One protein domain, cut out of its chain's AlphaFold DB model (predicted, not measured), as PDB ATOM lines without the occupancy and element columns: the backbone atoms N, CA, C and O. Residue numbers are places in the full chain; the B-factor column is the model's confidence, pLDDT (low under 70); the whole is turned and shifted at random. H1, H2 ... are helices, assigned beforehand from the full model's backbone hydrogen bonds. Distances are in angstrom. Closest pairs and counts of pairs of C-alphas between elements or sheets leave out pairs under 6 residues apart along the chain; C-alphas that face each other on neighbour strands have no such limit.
ATOM      1  N   SER A  77      96.766 128.869 125.669       97.50
ATOM      2  CA  SER A  77      96.899 130.091 124.861       97.50
ATOM      3  C   SER A  77      98.336 130.646 124.792       97.50
ATOM      4  O   SER A  77      98.711 131.261 123.791       97.50
ATOM      5  N   ARG A  78      99.193 130.369 125.791       97.25
ATOM      6  CA  ARG A  78     100.626 130.733 125.797       97.25
ATOM      7  C   ARG A  78     101.453 130.049 124.710       97.25
ATOM      8  O   ARG A  78     102.529 130.546 124.365       97.25
ATOM      9  N   LEU A  79     100.977 128.928 124.174       97.00
ATOM     10  CA  LEU A  79     101.611 128.218 123.062       97.00
ATOM     11  C   LEU A  79     101.343 128.906 121.711       97.00
ATOM     12  O   LEU A  79     102.083 128.690 120.747       97.00
ATOM     13  N   GLY A  80     100.326 129.772 121.641       94.69
ATOM     14  CA  GLY A  80      99.974 130.535 120.448       94.69
ATOM     15  C   GLY A  80      99.691 129.638 119.242       94.69
ATOM     16  O   GLY A  80      99.051 128.593 119.355       94.69
ATOM     17  N   ARG A  81     100.191 130.033 118.063       94.81
ATOM     18  CA  ARG A  81      99.963 129.287 116.814       94.81
ATOM     19  C   ARG A  81     100.524 127.862 116.842       94.81
ATOM     20  O   ARG A  81      99.936 126.986 116.215       94.81
ATOM     21  N   GLY A  82     101.586 127.626 117.616       97.06
ATOM     22  CA  GLY A  82     102.214 126.309 117.726       97.06
ATOM     23  C   GLY A  82     101.252 125.229 118.224       97.06
ATOM     24  O   GLY A  82     101.395 124.075 117.837       97.06
ATOM     25  N   TYR A  83     100.234 125.588 119.014       97.94
ATOM     26  CA  TYR A  83      99.235 124.621 119.467       97.94
ATOM     27  C   TYR A  83      98.297 124.158 118.346       97.94
ATOM     28  O   TYR A  83      98.044 122.966 118.212       97.94
ATOM     29  N   VAL A  84      97.844 125.059 117.472       97.94
ATOM     30  CA  VAL A  84      97.059 124.657 116.289       97.94
ATOM     31  C   VAL A  84      97.900 123.754 115.386       97.94
ATOM     32  O   VAL A  84      97.416 122.733 114.902       97.94
ATOM     33  N   ASP A  85      99.173 124.098 115.192       98.44
ATOM     34  CA  ASP A  85     100.081 123.297 114.373       98.44
ATOM     35  C   ASP A  85     100.361 121.923 115.018       98.44
ATOM     36  O   ASP A  85     100.453 120.926 114.302       98.44
ATOM     37  N   LEU A  86     100.423 121.848 116.356       98.44
ATOM     38  CA  LEU A  86     100.491 120.595 117.117       98.44
ATOM     39  C   LEU A  86      99.282 119.703 116.822       98.44
ATOM     40  O   LEU A  86      99.468 118.556 116.426       98.44
ATOM     41  N   LEU A  87      98.061 120.232 116.950       98.50
ATOM     42  CA  LEU A  87      96.827 119.482 116.680       98.50
ATOM     43  C   LEU A  87      96.758 118.998 115.226       98.50
ATOM     44  O   LEU A  87      96.414 117.848 114.973       98.50
ATOM     45  N   LYS A  88      97.148 119.846 114.265       98.19
ATOM     46  CA  LYS A  88      97.244 119.474 112.842       98.19
ATOM     47  C   LYS A  88      98.235 118.346 112.604       98.19
ATOM     48  O   LYS A  88      97.964 117.442 111.815       98.19
ATOM     49  N   TYR A  89      99.391 118.405 113.257       98.31
ATOM     50  CA  TYR A  89     100.376 117.342 113.139       98.31
ATOM     51  C   TYR A  89      99.841 116.034 113.721       98.31
ATOM     52  O   TYR A  89      99.951 115.007 113.059       98.31
ATOM     53  N   LEU A  90      99.254 116.080 114.920       98.25
ATOM     54  CA  LEU A  90      98.698 114.904 115.583       98.25
ATOM     55  C   LEU A  90      97.578 114.274 114.768       98.25
ATOM     56  O   LEU A  90      97.627 113.079 114.526       98.25
ATOM     57  N   HIS A  91      96.653 115.064 114.227       98.06
ATOM     58  CA  HIS A  91      95.580 114.535 113.383       98.06
ATOM     59  C   HIS A  91      96.113 113.842 112.120       98.06
ATOM     60  O   HIS A  91      95.561 112.841 111.677       98.06
ATOM     61  N   LYS A  92      97.233 114.319 111.563       97.12
ATOM     62  CA  LYS A  92      97.871 113.662 110.418       97.12
ATOM     63  C   LYS A  92      98.445 112.280 110.759       97.12
ATOM     64  O   LYS A  92      98.501 111.432 109.872       97.12
ATOM     65  N   VAL A  93      98.966 112.090 111.971       96.69
ATOM     66  CA  VAL A  93      99.630 110.835 112.367       96.69
ATOM     67  C   VAL A  93      98.690 109.873 113.089       96.69
ATOM     68  O   VAL A  93      98.831 108.675 112.902       96.69
ATOM     69  N   GLU A  94      97.710 110.398 113.821       96.56
ATOM     70  CA  GLU A  94      96.729 109.667 114.626       96.56
ATOM     71  C   GLU A  94      95.312 110.230 114.373       96.56
ATOM     72  O   GLU A  94      94.736 110.912 115.228       96.56
ATOM     73  N   PRO A  95      94.740 110.015 113.171       96.56
ATOM     74  CA  PRO A  95      93.469 110.625 112.777       96.56
ATOM     75  C   PRO A  95      92.282 110.145 113.617       96.56
ATOM     76  O   PRO A  95      91.447 110.965 113.991       96.56
ATOM     77  N   GLU A  96      92.220 108.850 113.938       97.19
ATOM     78  CA  GLU A  96      91.127 108.245 114.711       97.19
ATOM     79  C   GLU A  96      91.108 108.753 116.158       97.19
ATOM     80  O   GLU A  96      90.079 109.224 116.639       97.19
ATOM     81  N   GLY A  97      92.260 108.754 116.830       96.56
ATOM     82  CA  GLY A  97      92.380 109.269 118.193       96.56
ATOM     83  C   GLY A  97      92.046 110.761 118.303       96.56
ATOM     84  O   GLY A  97      91.319 111.187 119.202       96.56
ATOM     85  N   MET A  98      92.488 111.560 117.327       97.75
ATOM     86  CA  MET A  98      92.125 112.976 117.256       97.75
ATOM     87  C   MET A  98      90.650 113.203 116.917       97.75
ATOM     88  O   MET A  98      90.078 114.184 117.387       97.75
ATOM     89  N   TRP A  99      90.025 112.328 116.128       98.19
ATOM     90  CA  TRP A  99      88.586 112.380 115.881       98.19
ATOM     91  C   TRP A  99      87.797 112.149 117.172       98.19
ATOM     92  O   TRP A  99      86.963 112.993 117.501       98.19
ATOM     93  N   TYR A 100      88.127 111.115 117.956       97.19
ATOM     94  CA  TYR A 100      87.501 110.887 119.265       97.19
ATOM     95  C   TYR A 100      87.633 112.106 120.183       97.19
ATOM     96  O   TYR A 100      86.629 112.606 120.689       97.19
ATOM     97  N   LEU A 101      88.845 112.659 120.299       97.00
ATOM     98  CA  LEU A 101      89.080 113.873 121.080       97.00
ATOM     99  C   LEU A 101      88.201 115.038 120.610       97.00
ATOM    100  O   LEU A 101      87.585 115.729 121.413       97.00
ATOM    101  N   ILE A 102      88.128 115.282 119.304       96.44
ATOM    102  CA  ILE A 102      87.290 116.351 118.754       96.44
ATOM    103  C   ILE A 102      85.814 116.099 119.092       96.44
ATOM    104  O   ILE A 102      85.129 117.022 119.528       96.44
ATOM    105  N   THR A 103      85.322 114.866 118.971       96.62
ATOM    106  CA  THR A 103      83.931 114.541 119.321       96.62
ATOM    107  C   THR A 103      83.632 114.714 120.814       96.62
ATOM    108  O   THR A 103      82.573 115.246 121.149       96.62
ATOM    109  N   ASP A 104      84.584 114.410 121.708       95.69
ATOM    110  CA  ASP A 104      84.458 114.642 123.159       95.69
ATOM    111  C   ASP A 104      84.290 116.129 123.497       95.69
ATOM    112  O   ASP A 104      83.610 116.499 124.457       95.69
ATOM    113  N   TYR A 105      84.847 117.006 122.660       94.75
ATOM    114  CA  TYR A 105      84.670 118.453 122.763       94.75
ATOM    115  C   TYR A 105      83.422 118.969 122.033       94.75
ATOM    116  O   TYR A 105      83.271 120.183 121.867       94.75
ATOM    117  N   GLY A 106      82.495 118.086 121.646       93.69
ATOM    118  CA  GLY A 106      81.144 118.426 121.195       93.69
ATOM    119  C   GLY A 106      81.021 118.755 119.709       93.69
ATOM    120  O   GLY A 106      80.160 119.553 119.336       93.69
ATOM    121  N   PHE A 107      81.894 118.201 118.870       96.19
ATOM    122  CA  PHE A 107      81.748 118.257 117.416       96.19
ATOM    123  C   PHE A 107      81.054 116.988 116.915       96.19
ATOM    124  O   PHE A 107      81.472 115.879 117.233       96.19
ATOM    125  N   GLU A 108      80.006 117.149 116.114       95.62
ATOM    126  CA  GLU A 108      79.265 116.030 115.530       95.62
ATOM    127  C   GLU A 108      79.883 115.657 114.178       95.62
ATOM    128  O   GLU A 108      79.568 116.264 113.155       95.62
ATOM    129  N   LEU A 109      80.795 114.681 114.182       96.06
ATOM    130  CA  LEU A 109      81.482 114.188 112.985       96.06
ATOM    131  C   LEU A 109      81.253 112.685 112.834       96.06
ATOM    132  O   LEU A 109      81.586 111.950 113.764       96.06
ATOM    133  N   PRO A 110      80.702 112.209 111.702       95.00
ATOM    134  CA  PRO A 110      80.370 110.800 111.562       95.00
ATOM    135  C   PRO A 110      81.611 109.913 111.434       95.00
ATOM    136  O   PRO A 110      81.578 108.794 111.940       95.00
ATOM    137  N   ASN A 111      82.693 110.401 110.815       96.19
ATOM    138  CA  ASN A 111      83.920 109.632 110.622       96.19
ATOM    139  C   ASN A 111      85.191 110.490 110.812       96.19
ATOM    140  O   ASN A 111      85.136 111.722 110.712       96.19
ATOM    141  N   PRO A 112      86.364 109.866 111.044       96.31
ATOM    142  CA  PRO A 112      87.637 110.577 111.178       96.31
ATOM    143  C   PRO A 112      88.041 111.433 109.970       96.31
ATOM    144  O   PRO A 112      88.670 112.476 110.147       96.31
ATOM    145  N   GLU A 113      87.687 111.026 108.750       96.38
ATOM    146  CA  GLU A 113      87.960 111.776 107.516       96.38
ATOM    147  C   GLU A 113      87.166 113.083 107.387       96.38
ATOM    148  O   GLU A 113      87.536 113.935 106.581       96.38
ATOM    149  N   ASP A 114      86.117 113.263 108.196       97.38
ATOM    150  CA  ASP A 114      85.301 114.482 108.230       97.38
ATOM    151  C   ASP A 114      85.938 115.585 109.101       97.38
ATOM    152  O   ASP A 114      85.433 116.709 109.198       97.38
ATOM    153  N   VAL A 115      87.062 115.290 109.765       97.50
ATOM    154  CA  VAL A 115      87.837 116.291 110.501       97.50
ATOM    155  C   VAL A 115      88.515 117.238 109.509       97.50
ATOM    156  O   VAL A 115      89.244 116.842 108.605       97.50
ATOM    157  N   GLU A 116      88.339 118.537 109.738       97.31
ATOM    158  CA  GLU A 116      88.852 119.600 108.880       97.31
ATOM    159  C   GLU A 116      89.722 120.548 109.708       97.31
ATOM    160  O   GLU A 116      89.654 120.587 110.940       97.31
ATOM    161  N   GLU A 117      90.528 121.385 109.050       95.81
ATOM    162  CA  GLU A 117      91.406 122.320 109.763       95.81
ATOM    163  C   GLU A 117      90.651 123.295 110.682       95.81
ATOM    164  O   GLU A 117      91.201 123.745 111.697       95.81
ATOM    165  N   TYR A 118      89.408 123.646 110.337       96.94
ATOM    166  CA  TYR A 118      88.600 124.522 111.178       96.94
ATOM    167  C   TYR A 118      88.176 123.820 112.475       96.94
ATOM    168  O   TYR A 118      88.187 124.469 113.517       96.94
ATOM    169  N   HIS A 119      87.900 122.508 112.448       98.00
ATOM    170  CA  HIS A 119      87.605 121.712 113.645       98.00
ATOM    171  C   HIS A 119      88.768 121.771 114.637       98.00
ATOM    172  O   HIS A 119      88.579 122.090 115.808       98.00
ATOM    173  N   LEU A 120      89.997 121.584 114.145       98.00
ATOM    174  CA  LEU A 120      91.216 121.678 114.953       98.00
ATOM    175  C   LEU A 120      91.447 123.094 115.498       98.00
ATOM    176  O   LEU A 120      91.906 123.273 116.626       98.00
ATOM    177  N   SER A 121      91.119 124.116 114.707       97.69
ATOM    178  CA  SER A 121      91.237 125.517 115.127       97.69
ATOM    179  C   SER A 121      90.208 125.888 116.197       97.69
ATOM    180  O   SER A 121      90.523 126.649 117.109       97.69
ATOM    181  N   GLU A 122      88.987 125.362 116.106       97.94
ATOM    182  CA  GLU A 122      87.943 125.556 117.112       97.94
ATOM    183  C   GLU A 122      88.222 124.750 118.385       97.94
ATOM    184  O   GLU A 122      88.072 125.295 119.478       97.94
ATOM    185  N   LEU A 123      88.721 123.513 118.272       97.50
ATOM    186  CA  LEU A 123      89.230 122.755 119.418       97.50
ATOM    187  C   LEU A 123      90.293 123.572 120.161       97.50
ATOM    188  O   LEU A 123      90.168 123.782 121.364       97.50
ATOM    189  N   ALA A 124      91.262 124.140 119.433       97.75
ATOM    190  CA  ALA A 124      92.309 124.962 120.034       97.75
ATOM    191  C   ALA A 124      91.777 126.189 120.792       97.75
ATOM    192  O   ALA A 124      92.379 126.628 121.771       97.75
ATOM    193  N   LYS A 125      90.658 126.771 120.337       97.19
ATOM    194  CA  LYS A 125      89.990 127.878 121.038       97.19
ATOM    195  C   LYS A 125      89.288 127.387 122.300       97.19
ATOM    196  O   LYS A 125      89.424 128.032 123.340       97.19
ATOM    197  N   ARG A 126      88.570 126.262 122.223       97.06
ATOM    198  CA  ARG A 126      87.832 125.673 123.355       97.06
ATOM    199  C   ARG A 126      88.758 125.273 124.504       97.06
ATOM    200  O   ARG A 126      88.419 125.521 125.653       97.06
ATOM    201  N   THR A 127      89.942 124.750 124.194       97.00
ATOM    202  CA  THR A 127      90.937 124.320 125.192       97.00
ATOM    203  C   THR A 127      91.932 125.421 125.573       97.00
ATOM    204  O   THR A 127      92.854 125.197 126.353       97.00
ATOM    205  N   SER A 128      91.778 126.642 125.045       97.00
ATOM    206  CA  SER A 128      92.789 127.702 125.178       97.00
ATOM    207  C   SER A 128      93.068 128.149 126.617       97.00
ATOM    208  O   SER A 128      94.160 128.654 126.886       97.00
ATOM    209  N   THR A 129      92.111 127.958 127.529       97.38
ATOM    210  CA  THR A 129      92.217 128.275 128.964       97.38
ATOM    211  C   THR A 129      92.540 127.055 129.828       97.38
ATOM    212  O   THR A 129      92.601 127.165 131.049       97.38
ATOM    213  N   GLU A 130      92.702 125.872 129.233       96.56
ATOM    214  CA  GLU A 130      93.178 124.705 129.968       96.56
ATOM    215  C   GLU A 130      94.653 124.875 130.330       96.56
ATOM    216  O   GLU A 130      95.399 125.590 129.660       96.56
ATOM    217  N   GLN A 131      95.095 124.197 131.387       96.94
ATOM    218  CA  GLN A 131      96.511 124.178 131.739       96.94
ATOM    219  C   GLN A 131      97.278 123.331 130.726       96.94
ATOM    220  O   GLN A 131      96.845 122.224 130.398       96.94
ATOM    221  N   ILE A 132      98.453 123.805 130.302       97.06
ATOM    222  CA  ILE A 132      99.315 123.091 129.348       97.06
ATOM    223  C   ILE A 132      99.517 121.633 129.770       97.06
ATOM    224  O   ILE A 132      99.378 120.745 128.939       97.06
ATOM    225  N   ARG A 133      99.762 121.361 131.055       94.38
ATOM    226  CA  ARG A 133      99.938 119.990 131.561       94.38
ATOM    227  C   ARG A 133      98.746 119.059 131.323       94.38
ATOM    228  O   ARG A 133      98.963 117.897 131.001       94.38
ATOM    229  N   HIS A 134      97.517 119.557 131.475       94.25
ATOM    230  CA  HIS A 134      96.312 118.751 131.268       94.25
ATOM    231  C   HIS A 134      96.124 118.499 129.775       94.25
ATOM    232  O   HIS A 134      95.934 117.362 129.372       94.25
ATOM    233  N   MET A 135      96.323 119.531 128.947       95.88
ATOM    234  CA  MET A 135      96.315 119.381 127.492       95.88
ATOM    235  C   MET A 135      97.343 118.343 127.020       95.88
ATOM    236  O   MET A 135      97.022 117.509 126.181       95.88
ATOM    237  N   GLN A 136      98.561 118.342 127.573       95.75
ATOM    238  CA  GLN A 136      99.573 117.337 127.234       95.75
ATOM    239  C   GLN A 136      99.101 115.911 127.556       95.75
ATOM    240  O   GLN A 136      99.291 115.022 126.732       95.75
ATOM    241  N   GLN A 137      98.492 115.702 128.728       93.56
ATOM    242  CA  GLN A 137      97.944 114.400 129.133       93.56
ATOM    243  C   GLN A 137      96.821 113.965 128.189       93.56
ATOM    244  O   GLN A 137      96.923 112.901 127.592       93.56
ATOM    245  N   THR A 138      95.832 114.832 127.961       94.56
ATOM    246  CA  THR A 138      94.716 114.569 127.047       94.56
ATOM    247  C   THR A 138      95.202 114.202 125.646       94.56
ATOM    248  O   THR A 138      94.740 113.221 125.075       94.56
ATOM    249  N   LEU A 139      96.173 114.937 125.094       96.00
ATOM    250  CA  LEU A 139      96.711 114.619 123.770       96.00
ATOM    251  C   LEU A 139      97.452 113.282 123.735       96.00
ATOM    252  O   LEU A 139      97.362 112.589 122.728       96.00
ATOM    253  N   VAL A 140      98.188 112.920 124.788       94.56
ATOM    254  CA  VAL A 140      98.853 111.611 124.856       94.56
ATOM    255  C   VAL A 140      97.837 110.484 124.987       94.56
ATOM    256  O   VAL A 140      97.985 109.486 124.287       94.56
ATOM    257  N   ASP A 141      96.799 110.659 125.804       92.38
ATOM    258  CA  ASP A 141      95.736 109.668 125.994       92.38
ATOM    259  C   ASP A 141      94.932 109.438 124.703       92.38
ATOM    260  O   ASP A 141      94.516 108.317 124.420       92.38
ATOM    261  N   SER A 142      94.756 110.483 123.887       93.75
ATOM    262  CA  SER A 142      94.126 110.386 122.565       93.75
ATOM    263  C   SER A 142      95.076 109.941 121.450       93.75
ATOM    264  O   SER A 142      94.623 109.747 120.328       93.75
ATOM    265  N   THR A 143      96.383 109.829 121.694       93.81
ATOM    266  CA  THR A 143      97.366 109.464 120.661       93.81
ATOM    267  C   THR A 143      98.382 108.459 121.211       93.81
ATOM    268  O   THR A 143      98.023 107.380 121.678       93.81
ATOM    269  N   SER A 144      99.669 108.791 121.156       93.00
ATOM    270  CA  SER A 144     100.741 108.067 121.815       93.00
ATOM    271  C   SER A 144     101.751 109.073 122.359       93.00
ATOM    272  O   SER A 144     101.956 110.149 121.790       93.00
ATOM    273  N   VAL A 145     102.454 108.711 123.435       93.31
ATOM    274  CA  VAL A 145     103.536 109.548 123.977       93.31
ATOM    275  C   VAL A 145     104.592 109.862 122.914       93.31
ATOM    276  O   VAL A 145     105.074 110.989 122.803       93.31
ATOM    277  N   THR A 146     104.922 108.882 122.078       94.56
ATOM    278  CA  THR A 146     105.955 109.013 121.055       94.56
ATOM    279  C   THR A 146     105.538 110.000 119.968       94.56
ATOM    280  O   THR A 146     106.360 110.813 119.534       94.56
ATOM    281  N   ASP A 147     104.281 109.969 119.531       95.38
ATOM    282  CA  ASP A 147     103.801 110.875 118.488       95.38
ATOM    283  C   ASP A 147     103.532 112.272 119.025       95.38
ATOM    284  O   ASP A 147     103.913 113.241 118.366       95.38
ATOM    285  N   PHE A 148     103.048 112.387 120.264       96.56
ATOM    286  CA  PHE A 148     103.014 113.651 120.992       96.56
ATOM    287  C   PHE A 148     104.398 114.303 121.073       96.56
ATOM    288  O   PHE A 148     104.556 115.458 120.680       96.56
ATOM    289  N   VAL A 149     105.429 113.571 121.509       95.94
ATOM    290  CA  VAL A 149     106.794 114.111 121.633       95.94
ATOM    291  C   VAL A 149     107.337 114.555 120.274       95.94
ATOM    292  O   VAL A 149     107.924 115.636 120.168       95.94
ATOM    293  N   LYS A 150     107.132 113.769 119.210       96.69
ATOM    294  CA  LYS A 150     107.526 114.169 117.846       96.69
ATOM    295  C   LYS A 150     106.795 115.435 117.397       96.69
ATOM    296  O   LYS A 150     107.424 116.324 116.827       96.69
ATOM    297  N   ALA A 151     105.486 115.503 117.631       97.56
ATOM    298  CA  ALA A 151     104.650 116.629 117.246       97.56
ATOM    299  C   ALA A 151     105.078 117.900 117.991       97.56
ATOM    300  O   ALA A 151     105.377 118.908 117.353       97.56
ATOM    301  N   TRP A 152     105.226 117.812 119.317       97.81
ATOM    302  CA  TRP A 152     105.689 118.894 120.184       97.81
ATOM    303  C   TRP A 152     107.003 119.485 119.681       97.81
ATOM    304  O   TRP A 152     107.075 120.678 119.413       97.81
ATOM    305  N   ASN A 153     108.019 118.651 119.457       96.94
ATOM    306  CA  ASN A 153     109.335 119.118 119.010       96.94
ATOM    307  C   ASN A 153     109.348 119.679 117.579       96.94
ATOM    308  O   ASN A 153     110.321 120.312 117.172       96.94
ATOM    309  N   LYS A 154     108.286 119.451 116.801       97.25
ATOM    310  CA  LYS A 154     108.146 120.002 115.453       97.25
ATOM    311  C   LYS A 154     107.383 121.326 115.424       97.25
ATOM    312  O   LYS A 154     107.628 122.130 114.527       97.25
ATOM    313  N   THR A 155     106.449 121.539 116.347       97.88
ATOM    314  CA  THR A 155     105.471 122.640 116.263       97.88
ATOM    315  C   THR A 155     105.544 123.613 117.434       97.88
ATOM    316  O   THR A 155     105.225 124.794 117.279       97.88
ATOM    317  N   ILE A 156     105.994 123.154 118.600       97.88
ATOM    318  CA  ILE A 156     106.129 123.956 119.809       97.88
ATOM    319  C   ILE A 156     107.578 124.412 119.944       97.88
ATOM    320  O   ILE A 156     108.514 123.622 119.925       97.88
TER     321      ILE A 156
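This is residues 77 to 156 of the 185 residues of an uncharacterized protein of Acidobacteria bacterium (UniProt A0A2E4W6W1). Five short helices make a compact, rounded cluster round H1, with H3 and H5 each packed on H1 at a steep tilt, H2 meeting H1 at a corner by their tight link, and H4 near H1 and H2 but touching no helix. A long link, residues 105 to 116, loops out at one end. The 80 printed residues are all helix by class, with no named strand; the radius of gyration of the C-alphas is 11.3 A and the spans are 30 by 25 by 18 A.

H1, residues 81 to 93, begins at C-alpha (99.963, 129.287, 116.814) and is 19.0 A long. H2 is residues 95 to 104, H3 117 to 126, H4 132 to 141 and H5 145 to 155, ending at (105.471, 122.640, 116.263).

H1 touches H5 closest at C-alphas 82 and 155, 5.1 A, a steep tilt of 45 degrees. H1 touches H3, with residues 83 to 88 alone, closest at C-alphas 84 and 121, 6.0 A. Every helix has each O i to N i+4 pair within hydrogen-bond range.

The printed part has no cut; no printed residue is under 70 in pLDDT.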